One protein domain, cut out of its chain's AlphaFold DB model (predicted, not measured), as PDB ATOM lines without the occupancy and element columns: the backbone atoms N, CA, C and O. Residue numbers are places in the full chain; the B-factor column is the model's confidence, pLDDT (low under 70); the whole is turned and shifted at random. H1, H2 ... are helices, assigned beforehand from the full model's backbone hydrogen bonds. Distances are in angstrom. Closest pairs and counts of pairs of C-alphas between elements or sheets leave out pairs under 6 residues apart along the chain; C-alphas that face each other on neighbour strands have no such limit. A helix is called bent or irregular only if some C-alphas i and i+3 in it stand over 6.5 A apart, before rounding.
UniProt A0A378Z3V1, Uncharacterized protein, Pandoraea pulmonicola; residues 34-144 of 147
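What this domain is: This is residues 34 to 144 of the 147 residues of an uncharacterized protein of Pandoraea pulmonicola (UniProt A0A378Z3V1). Three helices, H4, H5 and H6, make an up-and-down bundle in the middle, each running against the one before it in the chain. The hairpin of H2 and H3 packs on one side, H2 on H5 and H3 on H4, while H7 runs alongside H5 on the other side; short H1 sits at the edge near H4. The printed part has 111 residues with seven named helices, H1 to H7 in chain order, and no named strand: the class is all helix. It is compact, with a radius of gyration of the C-alphas of 13.0 A, and rounded, spanning 36 by 29 by 27 A.

How they stand to each other: The longest helix, H3, residues 59 to 72, touches H2, residues 43 to 54, in a hairpin at a shallow tilt of 26 degrees, opposite ways; residues 61 to 65 alone meet residues 48 to 53, the closest C-alphas being Trp 62 and Ala 52, 5.3 A apart. With residues 66 to 70 alone H3 touches H4, residues 79 to 88, about perpendicular at 81 degrees, the closest C-alphas being His 70 and Val 82, 6.7 A. The hub is H5, residues 95 to 106, which touches H2, H4, H6, residues 110 to 121, and H7, residues 130 to 142. The closest C-alphas of H2 and H5 are Val 53 and Ala 101, 5.5 A; those of H4 and H6 are Asp 84 and Ala 115, 4.5 A, at a shallow tilt of 30 degrees, the same way. H5 and H6 form a hairpin at a steep tilt of 45 degrees, opposite ways, with the C-alphas of Leu 105 and Gly 112 closest at 4.9 A. H5 and H7 run the same way at a shallow tilt of 5 degrees, with the C-alphas of Val 99 and Leu 136 closest at 6.2 A. H1, residues 34 to 40, is close to H4 but not clearly touching: the C-alphas of Phe 36 and Ala 85 are closest, 7.3 A apart. Every O i to N i+4 pair is within hydrogen-bond range in H1, H2, H3, H4 and H6, against 6 of 8 in H5 and 7 of 9 in H7.

Where its parts are: H3 measures 19.9 A from first to last C-alpha, from (12.426, -42.000, -5.611) at Ser 59, H7 19.2 A, H5 17.8 A, H6 16.6 A, H2 16.2 A, H4 14.4 A and H1 9.6 A. C-alpha 34 begins H1 at (-1.946, -40.866, 19.274), and C-alpha 142 ends H7 at (19.646, -57.028, 3.960). H5 is irregular, C-alphas 96 and 99 being 7.0 A apart, and H7 only just, C-alphas 131 and 134 being 6.6 A apart.

The domain as a whole: The C-alphas of Gly 76 and Arg 130 are the two farthest apart, 38.7 A. The printed part has no cut and no long link. The model's mean pLDDT over the printed part is 74.4, with residues 34 to 43, 56 to 59, 73 and 121 to 132 under 70.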
ATOM      1  N   ASP A  34      -0.534 -41.255  19.383       49.12
ATOM      2  CA  ASP A  34      -1.946 -40.866  19.274       49.12
ATOM      3  C   ASP A  34      -2.241 -39.479  18.668       49.12
ATOM      4  O   ASP A  34      -3.118 -39.359  17.823       49.12
ATOM      5  N   THR A  35      -1.554 -38.400  19.061       49.41
ATOM      6  CA  THR A  35      -1.736 -37.052  18.472       49.41
ATOM      7  C   THR A  35      -1.274 -37.005  17.022       49.41
ATOM      8  O   THR A  35      -1.889 -36.326  16.198       49.41
ATOM      9  N   PHE A  36      -0.204 -37.735  16.708       54.19
ATOM     10  CA  PHE A  36       0.252 -37.881  15.339       54.19
ATOM     11  C   PHE A  36      -0.700 -38.785  14.542       54.19
ATOM     12  O   PHE A  36      -1.272 -38.316  13.566       54.19
ATOM     13  N   ARG A  37      -1.012 -39.996  15.018       55.94
ATOM     14  CA  ARG A  37      -2.008 -40.916  14.435       55.94
ATOM     15  C   ARG A  37      -3.337 -40.217  14.163       55.94
ATOM     16  O   ARG A  37      -3.840 -40.340  13.055       55.94
ATOM     17  N   ASN A  38      -3.835 -39.393  15.085       56.41
ATOM     18  CA  ASN A  38      -5.062 -38.601  14.914       56.41
ATOM     19  C   ASN A  38      -4.990 -37.540  13.798       56.41
ATOM     20  O   ASN A  38      -6.032 -37.125  13.301       56.41
ATOM     21  N   ARG A  39      -3.793 -37.100  13.383       57.56
ATOM     22  CA  ARG A  39      -3.581 -36.232  12.207       57.56
ATOM     23  C   ARG A  39      -3.373 -37.015  10.902       57.56
ATOM     24  O   ARG A  39      -3.588 -36.451   9.838       57.56
ATOM     25  N   ILE A  40      -2.972 -38.285  10.986       60.69
ATOM     26  CA  ILE A  40      -2.698 -39.197   9.855       60.69
ATOM     27  C   ILE A  40      -3.924 -40.015   9.446       60.69
ATOM     28  O   ILE A  40      -4.029 -40.406   8.291       60.69
ATOM     29  N   VAL A  41      -4.863 -40.295  10.360       58.25
ATOM     30  CA  VAL A  41      -6.110 -41.021  10.026       58.25
ATOM     31  C   VAL A  41      -7.027 -40.251   9.068       58.25
ATOM     32  O   VAL A  41      -8.098 -40.741   8.711       58.25
ATOM     33  N   ASP A  42      -6.606 -39.074   8.605       67.69
ATOM     34  CA  ASP A  42      -7.167 -38.463   7.412       67.69
ATOM     35  C   ASP A  42      -7.022 -39.432   6.223       67.69
ATOM     36  O   ASP A  42      -5.922 -39.824   5.828       67.69
ATOM     37  N   ALA A  43      -8.153 -39.824   5.636       68.50
ATOM     38  CA  ALA A  43      -8.188 -40.712   4.479       68.50
ATOM     39  C   ALA A  43      -7.339 -40.177   3.311       68.50
ATOM     40  O   ALA A  43      -6.771 -40.963   2.552       68.50
ATOM     41  N   VAL A  44      -7.199 -38.851   3.196       75.06
ATOM     42  CA  VAL A  44      -6.339 -38.210   2.196       75.06
ATOM     43  C   VAL A  44      -4.874 -38.564   2.432       75.06
ATOM     44  O   VAL A  44      -4.158 -38.861   1.478       75.06
ATOM     45  N   PHE A  45      -4.430 -38.586   3.689       77.50
ATOM     46  CA  PHE A  45      -3.068 -38.972   4.028       77.50
ATOM     47  C   PHE A  45      -2.807 -40.445   3.709       77.50
ATOM     48  O   PHE A  45      -1.800 -40.769   3.081       77.50
ATOM     49  N   ILE A  46      -3.717 -41.339   4.105       79.31
ATOM     50  CA  ILE A  46      -3.573 -42.782   3.860       79.31
ATOM     51  C   ILE A  46      -3.479 -43.061   2.354       79.31
ATOM     52  O   ILE A  46      -2.636 -43.851   1.926       79.31
ATOM     53  N   GLU A  47      -4.282 -42.379   1.535       81.19
ATOM     54  CA  GLU A  47      -4.214 -42.507   0.077       81.19
ATOM     55  C   GLU A  47      -2.927 -41.911  -0.513       81.19
ATOM     56  O   GLU A  47      -2.318 -42.536  -1.382       81.19
ATOM     57  N   GLN A  48      -2.450 -40.761  -0.025       81.88
ATOM     58  CA  GLN A  48      -1.162 -40.190  -0.454       81.88
ATOM     59  C   GLN A  48       0.009 -41.102  -0.101       81.88
ATOM     60  O   GLN A  48       0.892 -41.330  -0.928       81.88
ATOM     61  N   TRP A  49      -0.008 -41.671   1.099       83.75
ATOM     62  CA  TRP A  49       1.021 -42.593   1.534       83.75
ATOM     63  C   TRP A  49       0.992 -43.883   0.717       83.75
ATOM     64  O   TRP A  49       2.018 -44.319   0.197       83.75
ATOM     65  N   ARG A  50      -0.196 -44.455   0.508       83.50
ATOM     66  CA  ARG A  50      -0.383 -45.617  -0.364       83.50
ATOM     67  C   ARG A  50       0.101 -45.343  -1.788       83.50
ATOM     68  O   ARG A  50       0.738 -46.211  -2.382       83.50
ATOM     69  N   ALA A  51      -0.193 -44.164  -2.335       83.31
ATOM     70  CA  ALA A  51       0.257 -43.755  -3.660       83.31
ATOM     71  C   ALA A  51       1.785 -43.640  -3.721       83.31
ATOM     72  O   ALA A  51       2.392 -44.212  -4.624       83.31
ATOM     73  N   ALA A  52       2.408 -42.993  -2.731       82.19
ATOM     74  CA  ALA A  52       3.861 -42.852  -2.639       82.19
ATOM     75  C   ALA A  52       4.575 -44.209  -2.522       82.19
ATOM     76  O   ALA A  52       5.622 -44.419  -3.130       82.19
ATOM     77  N   VAL A  53       3.982 -45.156  -1.794       83.00
ATOM     78  CA  VAL A  53       4.499 -46.523  -1.655       83.00
ATOM     79  C   VAL A  53       4.359 -47.315  -2.964       83.00
ATOM     80  O   VAL A  53       5.305 -47.974  -3.395       83.00
ATOM     81  N   LYS A  54       3.204 -47.220  -3.637       78.69
ATOM     82  CA  LYS A  54       2.919 -47.944  -4.890       78.69
ATOM     83  C   LYS A  54       3.608 -47.381  -6.126       78.69
ATOM     84  O   LYS A  54       3.736 -48.105  -7.110       78.69
ATOM     85  N   ALA A  55       4.033 -46.122  -6.099       73.25
ATOM     86  CA  ALA A  55       4.677 -45.465  -7.231       73.25
ATOM     87  C   ALA A  55       5.985 -46.142  -7.683       73.25
ATOM     88  O   ALA A  55       6.500 -45.817  -8.753       73.25
ATOM     89  N   GLY A  56       6.505 -47.110  -6.918       61.50
ATOM     90  CA  GLY A  56       7.726 -47.815  -7.280       61.50
ATOM     91  C   GLY A  56       8.922 -46.865  -7.299       61.50
ATOM     92  O   GLY A  56       8.872 -45.801  -6.694       61.50
ATOM     93  N   ASP A  57      10.002 -47.271  -7.963       52.47
ATOM     94  CA  ASP A  57      11.350 -46.662  -7.996       52.47
ATOM     95  C   ASP A  57      11.432 -45.206  -8.532       52.47
ATOM     96  O   ASP A  57      12.488 -44.704  -8.909       52.47
ATOM     97  N   ALA A  58      10.316 -44.478  -8.569       54.22
ATOM     98  CA  ALA A  58      10.305 -43.029  -8.683       54.22
ATOM     99  C   ALA A  58      10.635 -42.422  -7.309       54.22
ATOM    100  O   ALA A  58       9.769 -41.840  -6.653       54.22
ATOM    101  N   SER A  59      11.895 -42.547  -6.875       59.03
ATOM    102  CA  SER A  59      12.426 -42.000  -5.611       59.03
ATOM    103  C   SER A  59      11.998 -40.547  -5.334       59.03
ATOM    104  O   SER A  59      11.821 -40.152  -4.184       59.03
ATOM    105  N   ALA A  60      11.733 -39.772  -6.390       71.38
ATOM    106  CA  ALA A  60      11.208 -38.415  -6.326       71.38
ATOM    107  C   ALA A  60       9.806 -38.294  -5.691       71.38
ATOM    108  O   ALA A  60       9.541 -37.289  -5.040       71.38
ATOM    109  N   GLN A  61       8.903 -39.269  -5.855       76.62
ATOM    110  CA  GLN A  61       7.571 -39.211  -5.228       76.62
ATOM    111  C   GLN A  61       7.630 -39.515  -3.736       76.62
ATOM    112  O   GLN A  61       6.965 -38.836  -2.960       76.62
ATOM    113  N   TRP A  62       8.450 -40.487  -3.330       78.56
ATOM    114  CA  TRP A  62       8.678 -40.780  -1.917       78.56
ATOM    115  C   TRP A  62       9.359 -39.609  -1.206       78.56
ATOM    116  O   TRP A  62       8.857 -39.138  -0.190       78.56
ATOM    117  N   ALA A  63      10.444 -39.081  -1.779       78.00
ATOM    118  CA  ALA A  63      11.138 -37.920  -1.226       78.00
ATOM    119  C   ALA A  63      10.203 -36.708  -1.110       78.00
ATOM    120  O   ALA A  63      10.109 -36.104  -0.047       78.00
ATOM    121  N   ARG A  64       9.428 -36.417  -2.165       82.38
ATOM    122  CA  ARG A  64       8.445 -35.331  -2.150       82.38
ATOM    123  C   ARG A  64       7.350 -35.542  -1.108       82.38
ATOM    124  O   ARG A  64       6.976 -34.590  -0.442       82.38
ATOM    125  N   PHE A  65       6.856 -36.766  -0.944       83.44
ATOM    126  CA  PHE A  65       5.868 -37.084   0.085       83.44
ATOM    127  C   PHE A  65       6.415 -36.834   1.497       83.44
ATOM    128  O   PHE A  65       5.730 -36.226   2.318       83.44
ATOM    129  N   VAL A  66       7.656 -37.249   1.770       79.69
ATOM    130  CA  VAL A  66       8.324 -37.004   3.059       79.69
ATOM    131  C   VAL A  66       8.572 -35.506   3.281       79.69
ATOM    132  O   VAL A  66       8.337 -35.012   4.385       79.69
ATOM    133  N   ASP A  67       8.979 -34.768   2.246       81.50
ATOM    134  CA  ASP A  67       9.183 -33.314   2.308       81.50
ATOM    135  C   ASP A  67       7.865 -32.551   2.517       81.50
ATOM    136  O   ASP A  67       7.792 -31.641   3.347       81.50
ATOM    137  N   ASP A  68       6.794 -32.942   1.822       82.12
ATOM    138  CA  ASP A  68       5.461 -32.357   1.977       82.12
ATOM    139  C   ASP A  68       4.937 -32.605   3.402       82.12
ATOM    140  O   ASP A  68       4.437 -31.684   4.056       82.12
ATOM    141  N   LEU A  69       5.126 -33.816   3.937       77.25
ATOM    142  CA  LEU A  69       4.839 -34.167   5.332       77.25
ATOM    143  C   LEU A  69       5.610 -33.302   6.327       77.25
ATOM    144  O   LEU A  69       5.042 -32.805   7.306       77.25
ATOM    145  N   HIS A  70       6.903 -33.118   6.070       78.06
ATOM    146  CA  HIS A  70       7.775 -32.279   6.879       78.06
ATOM    147  C   HIS A  70       7.300 -30.822   6.893       78.06
ATOM    148  O   HIS A  70       7.168 -30.222   7.961       78.06
ATOM    149  N   GLY A  71       6.949 -30.265   5.733       75.62
ATOM    150  CA  GLY A  71       6.511 -28.874   5.601       75.62
ATOM    151  C   GLY A  71       5.109 -28.579   6.155       75.62
ATOM    152  O   GLY A  71       4.845 -27.450   6.603       75.62
ATOM    153  N   THR A  72       4.214 -29.572   6.133       72.62
ATOM    154  CA  THR A  72       2.790 -29.415   6.479       72.62
ATOM    155  C   THR A  72       2.458 -29.899   7.887       72.62
ATOM    156  O   THR A  72       1.908 -29.137   8.683       72.62
ATOM    157  N   VAL A  73       2.803 -31.147   8.210       67.81
ATOM    158  CA  VAL A  73       2.396 -31.821   9.452       67.81
ATOM    159  C   VAL A  73       3.474 -31.701  10.527       67.81
ATOM    160  O   VAL A  73       3.157 -31.527  11.706       67.81
ATOM    161  N   PHE A  74       4.741 -31.729  10.114       70.19
ATOM    162  CA  PHE A  74       5.911 -31.839  10.987       70.19
ATOM    163  C   PHE A  74       6.847 -30.633  10.932       70.19
ATOM    164  O   PHE A  74       8.062 -30.770  11.073       70.19
ATOM    165  N   ARG A  75       6.300 -29.430  10.741       73.19
ATOM    166  CA  ARG A  75       7.124 -28.230  10.578       73.19
ATOM    167  C   ARG A  75       8.077 -28.049  11.767       73.19
ATOM    168  O   ARG A  75       7.637 -27.854  12.896       73.19
ATOM    169  N   GLY A  76       9.381 -28.078  11.490       71.62
ATOM    170  CA  GLY A  76      10.440 -27.941  12.500       71.62
ATOM    171  C   GLY A  76      10.861 -29.245  13.189       71.62
ATOM    172  O   GLY A  76      11.766 -29.216  14.020       71.62
ATOM    173  N   ALA A  77      10.253 -30.383  12.843       73.44
ATOM    174  CA  ALA A  77      10.697 -31.696  13.296       73.44
ATOM    175  C   ALA A  77      11.996 -32.117  12.592       73.44
ATOM    176  O   ALA A  77      12.358 -31.601  11.534       73.44
ATOM    177  N   ARG A  78      12.710 -33.091  13.154       79.75
ATOM    178  CA  ARG A  78      13.830 -33.748  12.464       79.75
ATOM    179  C   ARG A  78      13.294 -34.777  11.469       79.75
ATOM    180  O   ARG A  78      12.262 -35.387  11.727       79.75
ATOM    181  N   LYS A  79      14.037 -35.041  10.388       78.06
ATOM    182  CA  LYS A  79      13.720 -36.096   9.401       78.06
ATOM    183  C   LYS A  79      13.433 -37.450  10.071       78.06
ATOM    184  O   LYS A  79      12.442 -38.087   9.736       78.06
ATOM    185  N   GLN A  80      14.229 -37.818  11.082       77.75
ATOM    186  CA  GLN A  80      14.007 -39.011  11.911       77.75
ATOM    187  C   GLN A  80      12.584 -39.074  12.475       77.75
ATOM    188  O   GLN A  80      11.918 -40.085  12.342       77.75
ATOM    189  N   GLN A  81      12.079 -37.969  13.027       78.06
ATOM    190  CA  GLN A  81      10.759 -37.942  13.659       78.06
ATOM    191  C   GLN A  81       9.622 -38.124  12.653       78.06
ATOM    192  O   GLN A  81       8.567 -38.588  13.058       78.06
ATOM    193  N   VAL A  82       9.822 -37.754  11.381       81.19
ATOM    194  CA  VAL A  82       8.863 -37.997  10.286       81.19
ATOM    195  C   VAL A  82       8.891 -39.467   9.861       81.19
ATOM    196  O   VAL A  82       7.848 -40.051   9.582       81.19
ATOM    197  N   LEU A  83      10.075 -40.077   9.843       83.75
ATOM    198  CA  LEU A  83      10.268 -41.495   9.535       83.75
ATOM    199  C   LEU A  83       9.741 -42.411  10.650       83.75
ATOM    200  O   LEU A  83       9.027 -43.359  10.339       83.75
ATOM    201  N   ASP A  84      10.007 -42.103  11.923       79.12
ATOM    202  CA  ASP A  84       9.480 -42.837  13.090       79.12
ATOM    203  C   ASP A  84       7.949 -42.848  13.074       79.12
ATOM    204  O   ASP A  84       7.285 -43.865  13.257       79.12
ATOM    205  N   ALA A  85       7.399 -41.674  12.795       78.44
ATOM    206  CA  ALA A  85       5.997 -41.425  12.566       78.44
ATOM    207  C   ALA A  85       5.414 -42.316  11.462       78.44
ATOM    208  O   ALA A  85       4.437 -43.027  11.689       78.44
ATOM    209  N   LEU A  86       6.022 -42.288  10.275       82.25
ATOM    210  CA  LEU A  86       5.602 -43.120   9.155       82.25
ATOM    211  C   LEU A  86       5.691 -44.606   9.502       82.25
ATOM    212  O   LEU A  86       4.771 -45.346   9.180       82.25
ATOM    213  N   ALA A  87       6.742 -45.045  10.193       82.12
ATOM    214  CA  ALA A  87       6.864 -46.424  10.648       82.12
ATOM    215  C   ALA A  87       5.710 -46.801  11.596       82.12
ATOM    216  O   ALA A  87       5.023 -47.795  11.371       82.12
ATOM    217  N   ALA A  88       5.408 -45.955  12.583       78.06
ATOM    218  CA  ALA A  88       4.339 -46.176  13.557       78.06
ATOM    219  C   ALA A  88       2.921 -46.210  12.961       78.06
ATOM    220  O   ALA A  88       2.000 -46.711  13.608       78.06
ATOM    221  N   SER A  89       2.722 -45.679  11.753       78.62
ATOM    222  CA  SER A  89       1.433 -45.715  11.066       78.62
ATOM    223  C   SER A  89       1.298 -46.852  10.050       78.62
ATOM    224  O   SER A  89       0.277 -46.908   9.367       78.62
ATOM    225  N   VAL A  90       2.299 -47.736   9.878       82.06
ATOM    226  CA  VAL A  90       2.310 -48.724   8.769       82.06
ATOM    227  C   VAL A  90       1.089 -49.636   8.835       82.06
ATOM    228  O   VAL A  90       0.550 -50.032   7.803       82.06
ATOM    229  N   ASP A  91       0.597 -49.905  10.039       78.62
ATOM    230  CA  ASP A  91      -0.605 -50.693  10.288       78.62
ATOM    231  C   ASP A  91      -1.901 -50.052   9.754       78.62
ATOM    232  O   ASP A  91      -2.882 -50.764   9.539       78.62
ATOM    233  N   LEU A  92      -1.905 -48.742   9.480       79.12
ATOM    234  CA  LEU A  92      -3.023 -48.036   8.843       79.12
ATOM    235  C   LEU A  92      -3.102 -48.288   7.331       79.12
ATOM    236  O   LEU A  92      -4.140 -48.030   6.717       79.12
ATOM    237  N   LEU A  93      -2.022 -48.769   6.710       80.25
ATOM    238  CA  LEU A  93      -2.026 -49.109   5.293       80.25
ATOM    239  C   LEU A  93      -2.699 -50.465   5.052       80.25
ATOM    240  O   LEU A  93      -2.583 -51.379   5.878       80.25
ATOM    241  N   PRO A  94      -3.329 -50.657   3.875       78.88
ATOM    242  CA  PRO A  94      -3.755 -51.975   3.439       78.88
ATOM    243  C   PRO A  94      -2.591 -52.956   3.512       78.88
ATOM    244  O   PRO A  94      -1.475 -52.632   3.107       78.88
ATOM    245  N   VAL A  95      -2.883 -54.165   3.976       75.56
ATOM    246  CA  VAL A  95      -1.929 -55.261   4.161       75.56
ATOM    247  C   VAL A  95      -0.977 -55.443   2.962       75.56
ATOM    248  O   VAL A  95       0.233 -55.565   3.145       75.56
ATOM    249  N   ASP A  96      -1.498 -55.368   1.737       76.25
ATOM    250  CA  ASP A  96      -0.712 -55.537   0.507       76.25
ATOM    251  C   ASP A  96       0.303 -54.405   0.253       76.25
ATOM    252  O   ASP A  96       1.157 -54.532  -0.614       76.25
ATOM    253  N   CYS A  97       0.199 -53.285   0.973       80.81
ATOM    254  CA  CYS A  97       1.071 -52.111   0.853       80.81
ATOM    255  C   CYS A  97       2.079 -52.002   2.010       80.81
ATOM    256  O   CYS A  97       3.030 -51.231   1.910       80.81
ATOM    257  N   GLN A  98       1.901 -52.752   3.103       83.00
ATOM    258  CA  GLN A  98       2.733 -52.623   4.308       83.00
ATOM    259  C   GLN A  98       4.193 -53.026   4.058       83.00
ATOM    260  O   GLN A  98       5.113 -52.349   4.507       83.00
ATOM    261  N   VAL A  99       4.419 -54.094   3.286       82.62
ATOM    262  CA  VAL A  99       5.778 -54.561   2.950       82.62
ATOM    263  C   VAL A  99       6.516 -53.544   2.082       82.62
ATOM    264  O   VAL A  99       7.691 -53.271   2.316       82.62
ATOM    265  N   ASP A 100       5.827 -52.953   1.105       84.75
ATOM    266  CA  ASP A 100       6.405 -51.900   0.269       84.75
ATOM    267  C   ASP A 100       6.671 -50.626   1.084       84.75
ATOM    268  O   ASP A 100       7.689 -49.972   0.876       84.75
ATOM    269  N   ALA A 101       5.818 -50.298   2.061       85.94
ATOM    270  CA  ALA A 101       6.037 -49.162   2.952       85.94
ATOM    271  C   ALA A 101       7.301 -49.332   3.802       85.94
ATOM    272  O   ALA A 101       8.097 -48.401   3.911       85.94
ATOM    273  N   ILE A 102       7.530 -50.533   4.341       85.31
ATOM    274  CA  ILE A 102       8.756 -50.841   5.085       85.31
ATOM    275  C   ILE A 102       9.976 -50.773   4.161       85.31
ATOM    276  O   ILE A 102      10.983 -50.178   4.534       85.31
ATOM    277  N   ALA A 103       9.884 -51.286   2.931       85.44
ATOM    278  CA  ALA A 103      10.966 -51.157   1.954       85.44
ATOM    279  C   ALA A 103      11.324 -49.683   1.670       85.44
ATOM    280  O   ALA A 103      12.501 -49.329   1.653       85.44
ATOM    281  N   ARG A 104      10.319 -48.811   1.510       85.69
ATOM    282  CA  ARG A 104      10.517 -47.364   1.303       85.69
ATOM    283  C   ARG A 104      11.129 -46.663   2.515       85.69
ATOM    284  O   ARG A 104      11.953 -45.767   2.349       85.69
ATOM    285  N   LEU A 105      10.759 -47.073   3.727       85.56
ATOM    286  CA  LEU A 105      11.395 -46.570   4.944       85.56
ATOM    287  C   LEU A 105      12.878 -46.948   4.978       85.56
ATOM    288  O   LEU A 105      13.704 -46.076   5.220       85.56
ATOM    289  N   LEU A 106      13.230 -48.193   4.645       84.31
ATOM    290  CA  LEU A 106      14.624 -48.661   4.605       84.31
ATOM    291  C   LEU A 106      15.474 -47.956   3.532       84.31
ATOM    292  O   LEU A 106      16.667 -47.742   3.725       84.31
ATOM    293  N   GLU A 107      14.869 -47.511   2.430       82.31
ATOM    294  CA  GLU A 107      15.533 -46.651   1.436       82.31
ATOM    295  C   GLU A 107      15.839 -45.237   1.961       82.31
ATOM    296  O   GLU A 107      16.645 -44.517   1.372       82.31
ATOM    297  N   GLY A 108      15.242 -44.839   3.088       73.56
ATOM    298  CA  GLY A 108      15.501 -43.568   3.765       73.56
ATOM    299  C   GLY A 108      16.912 -43.429   4.350       73.56
ATOM    300  O   GLY A 108      17.249 -42.335   4.813       73.56
ATOM    301  N   GLY A 109      17.722 -44.494   4.305       79.81
ATOM    302  CA  GLY A 109      19.077 -44.552   4.847       79.81
ATOM    303  C   GLY A 109      19.081 -44.830   6.348       79.81
ATOM    304  O   GLY A 109      18.149 -45.433   6.879       79.81
ATOM    305  N   VAL A 110      20.113 -44.348   7.044       81.00
ATOM    306  CA  VAL A 110      20.321 -44.602   8.482       81.00
ATOM    307  C   VAL A 110      19.110 -44.187   9.322       81.00
ATOM    308  O   VAL A 110      18.738 -44.896  10.255       81.00
ATOM    309  N   GLU A 111      18.452 -43.073   8.980       81.56
ATOM    310  CA  GLU A 111      17.270 -42.632   9.726       81.56
ATOM    311  C   GLU A 111      16.071 -43.569   9.536       81.56
ATOM    312  O   GLU A 111      15.288 -43.809  10.456       81.56
ATOM    313  N   GLY A 112      15.931 -44.105   8.326       81.38
ATOM    314  CA  GLY A 112      14.865 -45.030   7.970       81.38
ATOM    315  C   GLY A 112      15.040 -46.395   8.627       81.38
ATOM    316  O   GLY A 112      14.090 -46.946   9.176       81.38
ATOM    317  N   GLU A 113      16.272 -46.902   8.650       82.69
ATOM    318  CA  GLU A 113      16.629 -48.130   9.367       82.69
ATOM    319  C   GLU A 113      16.366 -48.008  10.870       82.69
ATOM    320  O   GLU A 113      15.791 -48.919  11.465       82.69
ATOM    321  N   ALA A 114      16.725 -46.874  11.481       81.75
ATOM    322  CA  ALA A 114      16.446 -46.618  12.892       81.75
ATOM    323  C   ALA A 114      14.935 -46.614  13.190       81.75
ATOM    324  O   ALA A 114      14.505 -47.256  14.148       81.75
ATOM    325  N   ALA A 115      14.132 -45.978  12.331       80.81
ATOM    326  CA  ALA A 115      12.677 -45.935  12.477       80.81
ATOM    327  C   ALA A 115      12.035 -47.325  12.346       80.81
ATOM    328  O   ALA A 115      11.147 -47.687  13.120       80.81
ATOM    329  N   VAL A 116      12.490 -48.132  11.380       82.75
ATOM    330  CA  VAL A 116      11.990 -49.501  11.184       82.75
ATOM    331  C   VAL A 116      12.394 -50.408  12.344       82.75
ATOM    332  O   VAL A 116      11.573 -51.208  12.786       82.75
ATOM    333  N   ARG A 117      13.616 -50.267  12.873       80.31
ATOM    334  CA  ARG A 117      14.078 -51.030  14.041       80.31
ATOM    335  C   ARG A 117      13.231 -50.716  15.279       80.31
ATOM    336  O   ARG A 117      12.720 -51.638  15.905       80.31
ATOM    337  N   GLU A 118      12.985 -49.435  15.563       74.38
ATOM    338  CA  GLU A 118      12.106 -49.021  16.669       74.38
ATOM    339  C   GLU A 118      10.671 -49.552  16.481       74.38
ATOM    340  O   GLU A 118      10.054 -50.055  17.419       74.38
ATOM    341  N   PHE A 119      10.147 -49.521  15.254       73.69
ATOM    342  CA  PHE A 119       8.825 -50.065  14.934       73.69
ATOM    343  C   PHE A 119       8.714 -51.589  15.132       73.69
ATOM    344  O   PHE A 119       7.703 -52.074  15.651       73.69
ATOM    345  N   VAL A 120       9.743 -52.344  14.737       71.62
ATOM    346  CA  VAL A 120       9.829 -53.800  14.928       71.62
ATOM    347  C   VAL A 120       9.874 -54.151  16.416       71.62
ATOM    348  O   VAL A 120       9.098 -55.004  16.859       71.62
ATOM    349  N   ASP A 121      10.717 -53.462  17.189       65.06
ATOM    350  CA  ASP A 121      10.898 -53.700  18.627       65.06
ATOM    351  C   ASP A 121       9.603 -53.464  19.419       65.06
ATOM    352  O   ASP A 121       9.289 -54.194  20.362       65.06
ATOM    353  N   VAL A 122       8.803 -52.480  18.998       58.69
ATOM    354  CA  VAL A 122       7.515 -52.137  19.625       58.69
ATOM    355  C   VAL A 122       6.380 -53.093  19.199       58.69
ATOM    356  O   VAL A 122       5.298 -53.068  19.785       58.69
ATOM    357  N   ARG A 123       6.622 -54.000  18.237       56.88
ATOM    358  CA  ARG A 123       5.664 -54.986  17.696       56.88
ATOM    359  C   ARG A 123       4.280 -54.396  17.386       56.88
ATOM    360  O   ARG A 123       3.269 -54.807  17.955       56.88
ATOM    361  N   VAL A 124       4.217 -53.511  16.390       53.75
ATOM    362  CA  VAL A 124       2.954 -53.105  15.724       53.75
ATOM    363  C   VAL A 124       2.855 -53.721  14.324       53.75
ATOM    364  O   VAL A 124       2.299 -53.159  13.389       53.75
ATOM    365  N   LEU A 125       3.396 -54.923  14.146       55.44
ATOM    366  CA  LEU A 125       3.049 -55.750  13.002       55.44
ATOM    367  C   LEU A 125       1.945 -56.689  13.468       55.44
ATOM    368  O   LEU A 125       2.201 -57.709  14.110       55.44
ATOM    369  N   GLY A 126       0.697 -56.321  13.168       57.03
ATOM    370  CA  GLY A 126      -0.416 -57.269  13.179       57.03
ATOM    371  C   GLY A 126      -0.128 -58.466  12.254       57.03
ATOM    372  O   GLY A 126       0.986 -58.616  11.754       57.03
ATOM    373  N   PRO A 127      -1.100 -59.354  11.993       54.38
ATOM    374  CA  PRO A 127      -0.881 -60.489  11.103       54.38
ATOM    375  C   PRO A 127      -0.599 -59.999   9.674       54.38
ATOM    376  O   PRO A 127      -1.504 -59.853   8.854       54.38
ATOM    377  N   LEU A 128       0.677 -59.753   9.376       56.16
ATOM    378  CA  LEU A 128       1.173 -59.571   8.027       56.16
ATOM    379  C   LEU A 128       0.816 -60.830   7.224       56.16
ATOM    380  O   LEU A 128       0.887 -61.955   7.734       56.16
ATOM    381  N   PRO A 129       0.433 -60.674   5.954       59.00
ATOM    382  CA  PRO A 129       0.030 -61.783   5.119       59.00
ATOM    383  C   PRO A 129       1.257 -62.668   4.904       59.00
ATOM    384  O   PRO A 129       2.358 -62.174   4.649       59.00
ATOM    385  N   ARG A 130       1.087 -63.995   4.977       62.22
ATOM    386  CA  ARG A 130       2.207 -64.948   4.818       62.22
ATOM    387  C   ARG A 130       3.016 -64.721   3.538       62.22
ATOM    388  O   ARG A 130       4.218 -64.956   3.541       62.22
ATOM    389  N   SER A 131       2.369 -64.249   2.473       62.91
ATOM    390  CA  SER A 131       3.002 -63.903   1.196       62.91
ATOM    391  C   SER A 131       3.993 -62.737   1.302       62.91
ATOM    392  O   SER A 131       4.981 -62.716   0.574       62.91
ATOM    393  N   GLY A 132       3.765 -61.793   2.217       67.75
ATOM    394  CA  GLY A 132       4.627 -60.634   2.447       67.75
ATOM    395  C   GLY A 132       5.775 -60.892   3.423       67.75
ATOM    396  O   GLY A 132       6.804 -60.227   3.342       67.75
ATOM    397  N   LEU A 133       5.632 -61.886   4.307       70.56
ATOM    398  CA  LEU A 133       6.625 -62.190   5.341       70.56
ATOM    399  C   LEU A 133       7.989 -62.573   4.760       70.56
ATOM    400  O   LEU A 133       8.999 -62.080   5.241       70.56
ATOM    401  N   CYS A 134       8.042 -63.403   3.711       77.25
ATOM    402  CA  CYS A 134       9.322 -63.835   3.129       77.25
ATOM    403  C   CYS A 134      10.135 -62.646   2.597       77.25
ATOM    404  O   CYS A 134      11.304 -62.494   2.942       77.25
ATOM    405  N   ARG A 135       9.485 -61.759   1.837       78.44
ATOM    406  CA  ARG A 135      10.103 -60.536   1.312       78.44
ATOM    407  C   ARG A 135      10.511 -59.579   2.434       78.44
ATOM    408  O   ARG A 135      11.546 -58.929   2.338       78.44
ATOM    409  N   LEU A 136       9.724 -59.508   3.505       75.88
ATOM    410  CA  LEU A 136      10.048 -58.681   4.660       75.88
ATOM    411  C   LEU A 136      11.277 -59.203   5.423       75.88
ATOM    412  O   LEU A 136      12.169 -58.424   5.735       75.88
ATOM    413  N   TYR A 137      11.374 -60.515   5.651       77.12
ATOM    414  CA  TYR A 137      12.561 -61.129   6.257       77.12
ATOM    415  C   TYR A 137      13.818 -60.932   5.401       77.12
ATOM    416  O   TYR A 137      14.901 -60.717   5.939       77.12
ATOM    417  N   GLU A 138      13.695 -60.990   4.073       81.56
ATOM    418  CA  GLU A 138      14.805 -60.676   3.166       81.56
ATOM    419  C   GLU A 138      15.250 -59.215   3.287       81.56
ATOM    420  O   GLU A 138      16.452 -58.948   3.331       81.56
ATOM    421  N   LEU A 139      14.301 -58.278   3.391       81.44
ATOM    422  CA  LEU A 139      14.588 -56.861   3.621       81.44
ATOM    423  C   LEU A 139      15.285 -56.640   4.967       81.44
ATOM    424  O   LEU A 139      16.326 -55.991   5.008       81.44
ATOM    425  N   PHE A 140      14.774 -57.228   6.046       82.12
ATOM    426  CA  PHE A 140      15.385 -57.114   7.369       82.12
ATOM    427  C   PHE A 140      16.796 -57.696   7.408       82.12
ATOM    428  O   PHE A 140      17.715 -57.028   7.871       82.12
ATOM    429  N   ARG A 141      17.016 -58.867   6.799       83.00
ATOM    430  CA  ARG A 141      18.360 -59.448   6.670       83.00
ATOM    431  C   ARG A 141      19.308 -58.549   5.875       83.00
ATOM    432  O   ARG A 141      20.475 -58.437   6.228       83.00
ATOM    433  N   LYS A 142      18.831 -57.928   4.791       85.06
ATOM    434  CA  LYS A 142      19.646 -57.028   3.960       85.06
ATOM    435  C   LYS A 142      20.096 -55.780   4.729       85.06
ATOM    436  O   LYS A 142      21.177 -55.272   4.446       85.06
ATOM    437  N   HIS A 143      19.276 -55.310   5.664       79.38
ATOM    438  CA  HIS A 143      19.510 -54.099   6.454       79.38
ATOM    439  C   HIS A 143      19.986 -54.378   7.893       79.38
ATOM    440  O   HIS A 143      20.009 -53.462   8.709       79.38
ATOM    441  N   ASP A 144      20.372 -55.621   8.206       81.69
ATOM    442  CA  ASP A 144      20.855 -56.031   9.537       81.69
ATOM    443  C   ASP A 144      19.877 -55.636  10.671       81.69
ATOM    444  O   ASP A 144      20.208 -54.978  11.666       81.69
TER     445      ASP A 144